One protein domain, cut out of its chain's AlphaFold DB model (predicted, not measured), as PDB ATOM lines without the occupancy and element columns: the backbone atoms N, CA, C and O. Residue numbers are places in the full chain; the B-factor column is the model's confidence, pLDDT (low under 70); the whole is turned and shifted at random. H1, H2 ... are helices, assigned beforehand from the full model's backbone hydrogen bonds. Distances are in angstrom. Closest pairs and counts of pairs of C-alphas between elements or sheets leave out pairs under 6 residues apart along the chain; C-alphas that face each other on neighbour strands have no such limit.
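What this domain is: This is residues 2 to 89 of the 99 residues of an uncharacterized protein of Oenococcus alcoholitolerans (UniProt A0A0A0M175). Long H3 is a spine: H1 and H2 pack side by side along its first part, and past its other end a loop folds back to short H4, then H5 stands crosswise near H3. The 88 printed residues, with five named helices in order H1 to H5 and no named strand, are all helix and compact: radius of gyration of the C-alphas 13.8 A, spans 38 by 26 by 21 A.

How they stand to each other: Start at H3, residues 35 to 54. H1, residues 2 to 14, touches its residues 35 to 42 alone, at a shallow tilt of 25 degrees, the same way; closest C-alphas Tyr 6 and Glu 35, 5.5 A. H2, residues 19 to 30, touches H3 in a hairpin; closest C-alphas Tyr 25 and Leu 38, 6.8 A. H5, residues 76 to 88, is close to H3 but not clearly touching; closest C-alphas Trp 51 and Tyr 82, 7.7 A. H4, residues 68 to 71, is apart from H3, only just, at 8.4 A. Every O i to N i+4 pair is within hydrogen-bond range in H1, H2, H3 and H5; H4 is too short for one.

Where its parts are: Find C-alpha 35 at (205.818, 290.054, 219.207); H3 runs 28.5 A to C-alpha 54. H1 and H5 each span 18.7 A, H5 ending at (228.918, 298.985, 234.423).

The domain as a whole: The farthest C-alphas, Asn 4 and Lys 77, are 39.8 A apart. The printed part has no cut; H3 to H4 is a long link. Residues 2 and 89 have pLDDT under 70.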
ATOM      1  N   GLN A   2     197.543 295.907 221.300       65.50
ATOM      2  CA  GLN A   2     199.009 295.927 221.521       65.50
ATOM      3  C   GLN A   2     199.841 295.065 220.545       65.50
ATOM      4  O   GLN A   2     200.930 295.478 220.160       65.50
ATOM      5  N   LYS A   3     199.335 293.906 220.091       73.88
ATOM      6  CA  LYS A   3     200.058 293.014 219.155       73.88
ATOM      7  C   LYS A   3     200.442 293.717 217.843       73.88
ATOM      8  O   LYS A   3     201.598 293.656 217.446       73.88
ATOM      9  N   ASN A   4     199.506 294.440 217.222       84.69
ATOM     10  CA  ASN A   4     199.749 295.140 215.952       84.69
ATOM     11  C   ASN A   4     200.837 296.215 216.082       84.69
ATOM     12  O   ASN A   4     201.638 296.382 215.169       84.69
ATOM     13  N   ARG A   5     200.919 296.881 217.243       92.81
ATOM     14  CA  ARG A   5     201.981 297.850 217.534       92.81
ATOM     15  C   ARG A   5     203.361 297.192 217.537       92.81
ATOM     16  O   ARG A   5     204.287 297.737 216.951       92.81
ATOM     17  N   TYR A   6     203.516 296.037 218.184       93.19
ATOM     18  CA  TYR A   6     204.813 295.355 218.218       93.19
ATOM     19  C   TYR A   6     205.233 294.815 216.850       93.19
ATOM     20  O   TYR A   6     206.406 294.919 216.516       93.19
ATOM     21  N   ILE A   7     204.289 294.352 216.026       93.88
ATOM     22  CA  ILE A   7     204.576 293.952 214.637       93.88
ATOM     23  C   ILE A   7     205.175 295.128 213.851       93.88
ATOM     24  O   ILE A   7     206.197 294.981 213.177       93.88
ATOM     25  N   GLU A   8     204.580 296.317 213.965       95.56
ATOM     26  CA  GLU A   8     205.093 297.524 213.312       95.56
ATOM     27  C   GLU A   8     206.481 297.921 213.841       95.56
ATOM     28  O   GLU A   8     207.395 298.199 213.060       95.56
ATOM     29  N   LEU A   9     206.670 297.894 215.165       95.88
ATOM     30  CA  LEU A   9     207.961 298.176 215.796       95.88
ATOM     31  C   LEU A   9     209.052 297.200 215.327       95.88
ATOM     32  O   LEU A   9     210.152 297.638 214.979       95.88
ATOM     33  N   ASN A  10     208.738 295.905 215.263       96.25
ATOM     34  CA  ASN A  10     209.634 294.855 214.781       96.25
ATOM     35  C   ASN A  10     210.012 295.093 213.320       96.25
ATOM     36  O   ASN A  10     211.195 295.159 212.989       96.25
ATOM     37  N   THR A  11     209.020 295.342 212.464       96.19
ATOM     38  CA  THR A  11     209.227 295.620 211.035       96.19
ATOM     39  C   THR A  11     210.128 296.837 210.819       96.19
ATOM     40  O   THR A  11     211.032 296.818 209.983       96.19
ATOM     41  N   ASN A  12     209.923 297.906 211.589       96.50
ATOM     42  CA  ASN A  12     210.739 299.113 211.486       96.50
ATOM     43  C   ASN A  12     212.162 298.919 212.022       96.50
ATOM     44  O   ASN A  12     213.094 299.509 211.473       96.50
ATOM     45  N   ARG A  13     212.355 298.100 213.064       96.19
ATOM     46  CA  ARG A  13     213.691 297.772 213.580       96.19
ATOM     47  C   ARG A  13     214.469 296.879 212.616       96.19
ATOM     48  O   ARG A  13     215.627 297.176 212.344       96.19
ATOM     49  N   LEU A  14     213.830 295.869 212.024       97.62
ATOM     50  CA  LEU A  14     214.462 294.978 211.045       97.62
ATOM     51  C   LEU A  14     215.065 295.736 209.851       97.62
ATOM     52  O   LEU A  14     216.137 295.378 209.380       97.62
ATOM     53  N   LYS A  15     214.464 296.856 209.422       96.75
ATOM     54  CA  LYS A  15     215.020 297.712 208.350       96.75
ATOM     55  C   LYS A  15     216.410 298.286 208.660       96.75
ATOM     56  O   LYS A  15     217.110 298.672 207.716       96.75
ATOM     57  N   ARG A  16     216.780 298.386 209.943       95.69
ATOM     58  CA  ARG A  16     218.062 298.919 210.442       95.69
ATOM     59  C   ARG A  16     219.058 297.829 210.844       95.69
ATOM     60  O   ARG A  16     220.171 298.165 211.237       95.69
ATOM     61  N   LEU A  17     218.670 296.560 210.757       97.44
ATOM     62  CA  LEU A  17     219.500 295.422 211.133       97.44
ATOM     63  C   LEU A  17     219.965 294.643 209.893       97.44
ATOM     64  O   LEU A  17     219.357 294.773 208.827       97.44
ATOM     65  N   PRO A  18     221.037 293.842 210.009       97.38
ATOM     66  CA  PRO A  18     221.478 292.956 208.939       97.38
ATOM     67  C   PRO A  18     220.434 291.900 208.580       97.38
ATOM     68  O   PRO A  18     219.581 291.542 209.394       97.38
ATOM     69  N   ASN A  19     220.564 291.315 207.389       95.88
ATOM     70  CA  ASN A  19     219.634 290.292 206.897       95.88
ATOM     71  C   ASN A  19     219.506 289.092 207.851       95.88
ATOM     72  O   ASN A  19     218.392 288.641 208.100       95.88
ATOM     73  N   PHE A  20     220.605 288.662 208.484       95.88
ATOM     74  CA  PHE A  20     220.580 287.552 209.443       95.88
ATOM     75  C   PHE A  20     219.681 287.822 210.664       95.88
ATOM     76  O   PHE A  20     219.200 286.885 211.298       95.88
ATOM     77  N   ALA A  21     219.414 289.088 211.007       96.81
ATOM     78  CA  ALA A  21     218.467 289.432 212.066       96.81
ATOM     79  C   ALA A  21     217.020 289.120 211.658       96.81
ATOM     80  O   ALA A  21     216.210 288.748 212.506       96.81
ATOM     81  N   SER A  22     216.702 289.241 210.365       96.50
ATOM     82  CA  SER A  22     215.394 288.864 209.817       96.50
ATOM     83  C   SER A  22     215.222 287.348 209.827       96.50
ATOM     84  O   SER A  22     214.181 286.862 210.263       96.50
ATOM     85  N   ASP A  23     216.260 286.600 209.450       96.75
ATOM     86  CA  ASP A  23     216.247 285.132 209.514       96.75
ATOM     87  C   ASP A  23     216.063 284.646 210.958       96.75
ATOM     88  O   ASP A  23     215.211 283.802 211.248       96.75
ATOM     89  N   TYR A  24     216.800 285.251 211.896       96.31
ATOM     90  CA  TYR A  24     216.636 284.995 213.324       96.31
ATOM     91  C   TYR A  24     215.209 285.308 213.795       96.31
ATOM     92  O   TYR A  24     214.587 284.473 214.455       96.31
ATOM     93  N   TYR A  25     214.660 286.468 213.425       97.00
ATOM     94  CA  TYR A  25     213.295 286.862 213.767       97.00
ATOM     95  C   TYR A  25     212.257 285.846 213.275       97.00
ATOM     96  O   TYR A  25     211.446 285.375 214.073       97.00
ATOM     97  N   LEU A  26     212.319 285.448 212.000       96.38
ATOM     98  CA  LEU A  26     211.406 284.464 211.412       96.38
ATOM     99  C   LEU A  26     211.520 283.103 212.107       96.38
ATOM    100  O   LEU A  26     210.503 282.479 212.404       96.38
ATOM    101  N   SER A  27     212.743 282.678 212.451       97.25
ATOM    102  CA  SER A  27     212.967 281.425 213.182       97.25
ATOM    103  C   SER A  27     212.278 281.416 214.551       97.25
ATOM    104  O   SER A  27     211.689 280.413 214.948       97.25
ATOM    105  N   LYS A  28     212.299 282.542 215.277       96.31
ATOM    106  CA  LYS A  28     211.649 282.672 216.588       96.31
ATOM    107  C   LYS A  28     210.146 282.879 216.459       96.31
ATOM    108  O   LYS A  28     209.392 282.350 217.271       96.31
ATOM    109  N   GLN A  29     209.692 283.576 215.423       94.69
ATOM    110  CA  GLN A  29     208.267 283.713 215.139       94.69
ATOM    111  C   GLN A  29     207.626 282.348 214.830       94.69
ATOM    112  O   GLN A  29     206.551 282.058 215.350       94.69
ATOM    113  N   ALA A  30     208.314 281.474 214.085       95.38
ATOM    114  CA  ALA A  30     207.869 280.101 213.819       95.38
ATOM    115  C   ALA A  30     207.739 279.245 215.095       95.38
ATOM    116  O   ALA A  30     206.938 278.315 215.146       95.38
ATOM    117  N   LEU A  31     208.482 279.590 216.152       95.81
ATOM    118  CA  LEU A  31     208.380 278.984 217.483       95.81
ATOM    119  C   LEU A  31     207.311 279.650 218.374       95.81
ATOM    120  O   LEU A  31     207.291 279.424 219.581       95.81
ATOM    121  N   ASN A  32     206.423 280.467 217.800       93.75
ATOM    122  CA  ASN A  32     205.330 281.162 218.488       93.75
ATOM    123  C   ASN A  32     205.774 282.112 219.616       93.75
ATOM    124  O   ASN A  32     205.019 282.360 220.560       93.75
ATOM    125  N   PHE A  33     206.977 282.687 219.523       93.19
ATOM    126  CA  PHE A  33     207.374 283.760 220.435       93.19
ATOM    127  C   PHE A  33     206.462 284.981 220.258       93.19
ATOM    128  O   PHE A  33     206.039 285.316 219.150       93.19
ATOM    129  N   SER A  34     206.163 285.673 221.360       94.88
ATOM    130  CA  SER A  34     205.327 286.873 221.306       94.88
ATOM    131  C   SER A  34     206.043 288.024 220.594       94.88
ATOM    132  O   SER A  34     207.255 288.197 220.726       94.88
ATOM    133  N   GLU A  35     205.283 288.878 219.911       94.44
ATOM    134  CA  GLU A  35     205.818 290.054 219.207       94.44
ATOM    135  C   GLU A  35     206.582 291.013 220.140       94.44
ATOM    136  O   GLU A  35     207.566 291.628 219.731       94.44
ATOM    137  N   ALA A  36     206.179 291.101 221.413       92.75
ATOM    138  CA  ALA A  36     206.881 291.888 222.427       92.75
ATOM    139  C   ALA A  36     208.230 291.263 222.826       92.75
ATOM    140  O   ALA A  36     209.210 291.980 223.012       92.75
ATOM    141  N   THR A  37     208.301 289.932 222.917       94.56
ATOM    142  CA  THR A  37     209.560 289.211 223.166       94.56
ATOM    143  C   THR A  37     210.514 289.372 221.985       94.56
ATOM    144  O   THR A  37     211.687 289.681 222.178       94.56
ATOM    145  N   LEU A  38     210.007 289.236 220.755       95.69
ATOM    146  CA  LEU A  38     210.796 289.452 219.541       95.69
ATOM    147  C   LEU A  38     211.334 290.886 219.465       95.69
ATOM    148  O   LEU A  38     212.502 291.081 219.137       95.69
ATOM    149  N   TYR A  39     210.531 291.879 219.853       95.00
ATOM    150  CA  TYR A  39     210.972 293.271 219.940       95.00
ATOM    151  C   TYR A  39     212.179 293.444 220.865       95.00
ATOM    152  O   TYR A  39     213.153 294.093 220.478       95.00
ATOM    153  N   GLN A  40     212.135 292.840 222.057       92.12
ATOM    154  CA  GLN A  40     213.248 292.868 223.011       92.12
ATOM    155  C   GLN A  40     214.485 292.154 222.460       92.12
ATOM    156  O   GLN A  40     215.596 292.655 222.598       92.12
ATOM    157  N   TYR A  41     214.315 291.013 221.791       95.19
ATOM    158  CA  TYR A  41     215.442 290.292 221.193       95.19
ATOM    159  C   TYR A  41     216.127 291.117 220.102       95.19
ATOM    160  O   TYR A  41     217.353 291.205 220.076       95.19
ATOM    161  N   LEU A  42     215.346 291.773 219.241       96.25
ATOM    162  CA  LEU A  42     215.891 292.675 218.232       96.25
ATOM    163  C   LEU A  42     216.568 293.899 218.861       96.25
ATOM    164  O   LEU A  42     217.551 294.384 218.313       96.25
ATOM    165  N   GLU A  43     216.067 294.404 219.992       93.56
ATOM    166  CA  GLU A  43     216.708 295.500 220.734       93.56
ATOM    167  C   GLU A  43     218.081 295.097 221.275       93.56
ATOM    168  O   GLU A  43     219.054 295.825 221.094       93.56
ATOM    169  N   ILE A  44     218.172 293.916 221.892       92.25
ATOM    170  CA  ILE A  44     219.430 293.373 222.415       92.25
ATOM    171  C   ILE A  44     220.419 293.138 221.272       92.25
ATOM    172  O   ILE A  44     221.596 293.474 221.402       92.25
ATOM    173  N   LEU A  45     219.947 292.613 220.138       95.44
ATOM    174  CA  LEU A  45     220.779 292.418 218.955       95.44
ATOM    175  C   LEU A  45     221.279 293.755 218.385       95.44
ATOM    176  O   LEU A  45     222.463 293.883 218.098       95.44
ATOM    177  N   GLU A  46     220.409 294.762 218.259       95.31
ATOM    178  CA  GLU A  46     220.785 296.116 217.821       95.31
ATOM    179  C   GLU A  46     221.849 296.712 218.753       95.31
ATOM    180  O   GLU A  46     222.843 297.263 218.286       95.31
ATOM    181  N   MET A  47     221.687 296.564 220.069       93.00
ATOM    182  CA  MET A  47     222.655 297.048 221.053       93.00
ATOM    183  C   MET A  47     224.008 296.335 220.934       93.00
ATOM    184  O   MET A  47     225.044 296.993 220.948       93.00
ATOM    185  N   PHE A  48     224.000 295.012 220.756       94.88
ATOM    186  CA  PHE A  48     225.216 294.231 220.547       94.88
ATOM    187  C   PHE A  48     225.956 294.643 219.267       94.88
ATOM    188  O   PHE A  48     227.166 294.838 219.296       94.88
ATOM    189  N   LEU A  49     225.243 294.839 218.155       96.38
ATOM    190  CA  LEU A  49     225.856 295.265 216.891       96.38
ATOM    191  C   LEU A  49     226.378 296.708 216.934       96.38
ATOM    192  O   LEU A  49     227.358 297.024 216.272       96.38
ATOM    193  N   ASN A  50     225.751 297.596 217.708       95.38
ATOM    194  CA  ASN A  50     226.329 298.921 217.950       95.38
ATOM    195  C   ASN A  50     227.616 298.810 218.770       95.38
ATOM    196  O   ASN A  50     228.612 299.450 218.445       95.38
ATOM    197  N   TRP A  51     227.625 297.953 219.791       94.81
ATOM    198  CA  TRP A  51     228.821 297.711 220.589       94.81
ATOM    199  C   TRP A  51     229.987 297.166 219.753       94.81
ATOM    200  O   TRP A  51     231.120 297.614 219.928       94.81
ATOM    201  N   THR A  52     229.743 296.236 218.821       95.69
ATOM    202  CA  THR A  52     230.815 295.720 217.948       95.69
ATOM    203  C   THR A  52     231.427 296.809 217.063       95.69
ATOM    204  O   THR A  52     232.615 296.740 216.759       95.69
ATOM    205  N   ILE A  53     230.652 297.822 216.670       95.75
ATOM    206  CA  ILE A  53     231.150 298.994 215.936       95.75
ATOM    207  C   ILE A  53     231.961 299.904 216.871       95.75
ATOM    208  O   ILE A  53     233.109 300.227 216.580       95.75
ATOM    209  N   GLU A  54     231.403 300.272 218.028       93.69
ATOM    210  CA  GLU A  54     232.047 301.166 219.006       93.69
ATOM    211  C   GLU A  54     233.374 300.605 219.552       93.69
ATOM    212  O   GLU A  54     234.302 301.357 219.841       93.69
ATOM    213  N   SER A  55     233.480 299.279 219.672       91.56
ATOM    214  CA  SER A  55     234.690 298.569 220.111       91.56
ATOM    215  C   SER A  55     235.725 298.346 218.999       91.56
ATOM    216  O   SER A  55     236.822 297.866 219.282       91.56
ATOM    217  N   GLY A  56     235.407 298.689 217.745       92.88
ATOM    218  CA  GLY A  56     236.292 298.506 216.590       92.88
ATOM    219  C   GLY A  56     236.380 297.068 216.063       92.88
ATOM    220  O   GLY A  56     237.258 296.772 215.250       92.88
ATOM    221  N   ILE A  57     235.491 296.170 216.504       93.69
ATOM    222  CA  ILE A  57     235.417 294.776 216.033       93.69
ATOM    223  C   ILE A  57     234.844 294.722 214.612       93.69
ATOM    224  O   ILE A  57     235.359 294.001 213.754       93.69
ATOM    225  N   SER A  58     233.792 295.500 214.353       95.44
ATOM    226  CA  SER A  58     233.254 295.725 213.010       95.44
ATOM    227  C   SER A  58     233.737 297.066 212.469       95.44
ATOM    228  O   SER A  58     233.850 298.042 213.207       95.44
ATOM    229  N   LYS A  59     234.003 297.117 211.161       93.69
ATOM    230  CA  LYS A  59     234.328 298.356 210.436       93.69
ATOM    231  C   LYS A  59     233.090 299.038 209.846       93.69
ATOM    232  O   LYS A  59     233.236 299.968 209.059       93.69
ATOM    233  N   ALA A  60     231.898 298.527 210.141       96.25
ATOM    234  CA  ALA A  60     230.642 299.091 209.675       96.25
ATOM    235  C   ALA A  60     230.349 300.438 210.347       96.25
ATOM    236  O   ALA A  60     230.623 300.610 211.530       96.25
ATOM    237  N   ASP A  61     229.701 301.353 209.625       95.38
ATOM    238  CA  ASP A  61     229.250 302.623 210.207       95.38
ATOM    239  C   ASP A  61     227.890 302.475 210.908       95.38
ATOM    240  O   ASP A  61     227.500 303.296 211.741       95.38
ATOM    241  N   LYS A  62     227.120 301.439 210.541       96.62
ATOM    242  CA  LYS A  62     225.766 301.183 211.051       96.62
ATOM    243  C   LYS A  62     225.535 299.693 211.301       96.62
ATOM    244  O   LYS A  62     226.014 298.875 210.516       96.62
ATOM    245  N   PRO A  63     224.681 299.317 212.277       96.69
ATOM    246  CA  PRO A  63     224.362 297.918 212.566       96.69
ATOM    247  C   PRO A  63     223.966 297.100 211.338       96.69
ATOM    248  O   PRO A  63     224.379 295.957 211.219       96.69
ATOM    249  N   LYS A  64     223.212 297.692 210.401       97.44
ATOM    250  CA  LYS A  64     222.770 297.061 209.146       97.44
ATOM    251  C   LYS A  64     223.905 296.521 208.270       97.44
ATOM    252  O   LYS A  64     223.683 295.595 207.495       97.44
ATOM    253  N   GLU A  65     225.078 297.130 208.356       97.56
ATOM    254  CA  GLU A  65     226.223 296.853 207.487       97.56
ATOM    255  C   GLU A  65     227.183 295.822 208.095       97.56
ATOM    256  O   GLU A  65     228.081 295.350 207.398       97.56
ATOM    257  N   VAL A  66     226.970 295.435 209.360       97.12
ATOM    258  CA  VAL A  66     227.780 294.425 210.048       97.12
ATOM    259  C   VAL A  66     227.636 293.075 209.350       97.12
ATOM    260  O   VAL A  66     226.525 292.576 209.134       97.12
ATOM    261  N   LYS A  67     228.770 292.458 209.008       95.62
ATOM    262  CA  LYS A  67     228.817 291.173 208.293       95.62
ATOM    263  C   LYS A  67     229.073 290.010 209.246       95.62
ATOM    264  O   LYS A  67     229.820 290.142 210.210       95.62
ATOM    265  N   LEU A  68     228.549 288.826 208.914       93.81
ATOM    266  CA  LEU A  68     228.813 287.599 209.684       93.81
ATOM    267  C   LEU A  68     230.314 287.296 209.807       93.81
ATOM    268  O   LEU A  68     230.777 286.971 210.891       93.81
ATOM    269  N   SER A  69     231.089 287.527 208.745       94.12
ATOM    270  CA  SER A  69     232.550 287.350 208.741       94.12
ATOM    271  C   SER A  69     233.304 288.246 209.734       94.12
ATOM    272  O   SER A  69     234.473 288.005 210.029       94.12
ATOM    273  N   GLU A  70     232.695 289.344 210.192       92.88
ATOM    274  CA  GLU A  70     233.260 290.174 211.264       92.88
ATOM    275  C   GLU A  70     232.943 289.571 212.634       92.88
ATOM    276  O   GLU A  70     233.809 289.535 213.501       92.88
ATOM    277  N   LEU A  71     231.736 289.023 212.798       93.12
ATOM    278  CA  LEU A  71     231.308 288.342 214.023       93.12
ATOM    279  C   LEU A  71     232.058 287.022 214.253       93.12
ATOM    280  O   LEU A  71     232.314 286.663 215.395       93.12
ATOM    281  N   GLU A  72     232.475 286.328 213.192       92.50
ATOM    282  CA  GLU A  72     233.310 285.114 213.271       92.50
ATOM    283  C   GLU A  72     234.664 285.343 213.961       92.50
ATOM    284  O   GLU A  72     235.297 284.393 214.415       92.50
ATOM    285  N   LYS A  73     235.114 286.598 214.050       91.06
ATOM    286  CA  LYS A  73     236.383 286.970 214.691       91.06
ATOM    287  C   LYS A  73     236.240 287.256 216.183       91.06
ATOM    288  O   LYS A  73     237.252 287.510 216.831       91.06
ATOM    289  N   LEU A  74     235.017 287.236 216.716       93.75
ATOM    290  CA  LEU A  74     234.769 287.459 218.135       93.75
ATOM    291  C   LEU A  74     235.447 286.381 218.970       93.75
ATOM    292  O   LEU A  74     235.217 285.184 218.794       93.75
ATOM    293  N   THR A  75     236.253 286.821 219.925       93.94
ATOM    294  CA  THR A  75     236.880 285.939 220.900       93.94
ATOM    295  C   THR A  75     236.069 285.903 222.189       93.94
ATOM    296  O   THR A  75     235.293 286.808 222.497       93.94
ATOM    297  N   THR A  76     236.297 284.880 223.015       93.94
ATOM    298  CA  THR A  76     235.716 284.811 224.363       93.94
ATOM    299  C   THR A  76     236.030 286.062 225.189       93.94
ATOM    300  O   THR A  76     235.164 286.551 225.909       93.94
ATOM    301  N   LYS A  77     237.237 286.625 225.034       93.81
ATOM    302  CA  LYS A  77     237.647 287.850 225.734       93.81
ATOM    303  C   LYS A  77     236.790 289.049 225.333       93.81
ATOM    304  O   LYS A  77     236.392 289.819 226.199       93.81
ATOM    305  N   ASP A  78     236.456 289.186 224.051       93.94
ATOM    306  CA  ASP A  78     235.597 290.278 223.574       93.94
ATOM    307  C   ASP A  78     234.202 290.190 224.205       93.94
ATOM    308  O   ASP A  78     233.644 291.194 224.651       93.94
ATOM    309  N   ILE A  79     233.667 288.972 224.339       91.81
ATOM    310  CA  ILE A  79     232.390 288.731 225.020       91.81
ATOM    311  C   ILE A  79     232.481 289.062 226.516       91.81
ATOM    312  O   ILE A  79     231.562 289.668 227.063       91.81
ATOM    313  N   GLU A  80     233.579 288.733 227.196       92.50
ATOM    314  CA  GLU A  80     233.786 289.113 228.601       92.50
ATOM    315  C   GLU A  80     233.839 290.635 228.792       92.50
ATOM    316  O   GLU A  80     233.277 291.158 229.764       92.50
ATOM    317  N   VAL A  81     234.458 291.360 227.852       91.50
ATOM    318  CA  VAL A  81     234.458 292.830 227.839       91.50
ATOM    319  C   VAL A  81     233.040 293.357 227.648       91.50
ATOM    320  O   VAL A  81     232.608 294.200 228.436       91.50
ATOM    321  N   TYR A  82     232.288 292.829 226.679       90.88
ATOM    322  CA  TYR A  82     230.888 293.207 226.467       90.88
ATOM    323  C   TYR A  82     230.042 292.993 227.728       90.88
ATOM    324  O   TYR A  82     229.376 293.911 228.208       90.88
ATOM    325  N   MET A  83     230.128 291.808 228.337       89.38
ATOM    326  CA  MET A  83     229.396 291.473 229.563       89.38
ATOM    327  C   MET A  83     229.793 292.378 230.733       89.38
ATOM    328  O   MET A  83     228.956 292.755 231.552       89.38
ATOM    329  N   THR A  84     231.066 292.764 230.814       88.94
ATOM    330  CA  THR A  84     231.551 293.719 231.814       88.94
ATOM    331  C   THR A  84     230.976 295.111 231.572       88.94
ATOM    332  O   THR A  84     230.468 295.726 232.509       88.94
ATOM    333  N   GLN A  85     230.944 295.585 230.327       86.94
ATOM    334  CA  GLN A  85     230.318 296.863 229.989       86.94
ATOM    335  C   GLN A  85     228.819 296.890 230.303       86.94
ATOM    336  O   GLN A  85     228.347 297.887 230.847       86.94
ATOM    337  N   LEU A  86     228.086 295.801 230.053       84.25
ATOM    338  CA  LEU A  86     226.669 295.697 230.424       84.25
ATOM    339  C   LEU A  86     226.441 295.823 231.938       84.25
ATOM    340  O   LEU A  86     225.441 296.399 232.359       84.25
ATOM    341  N   ARG A  87     227.375 295.335 232.765       82.00
ATOM    342  CA  ARG A  87     227.311 295.496 234.229       82.00
ATOM    343  C   ARG A  87     227.578 296.931 234.681       82.00
ATOM    344  O   ARG A  87     226.956 297.386 235.636       82.00
ATOM    345  N   HIS A  88     228.505 297.632 234.027       76.62
ATOM    346  CA  HIS A  88     228.918 298.985 234.423       76.62
ATOM    347  C   HIS A  88     228.100 300.104 233.775       76.62
ATOM    348  O   HIS A  88     228.102 301.227 234.275       76.62
ATOM    349  N   SER A  89     227.394 299.814 232.682       68.50
ATOM    350  CA  SER A  89     226.543 300.766 231.977       68.50
ATOM    351  C   SER A  89     225.077 300.353 232.127       68.50
ATOM    352  O   SER A  89     224.539 299.660 231.262       68.50
TER     353      SER A  89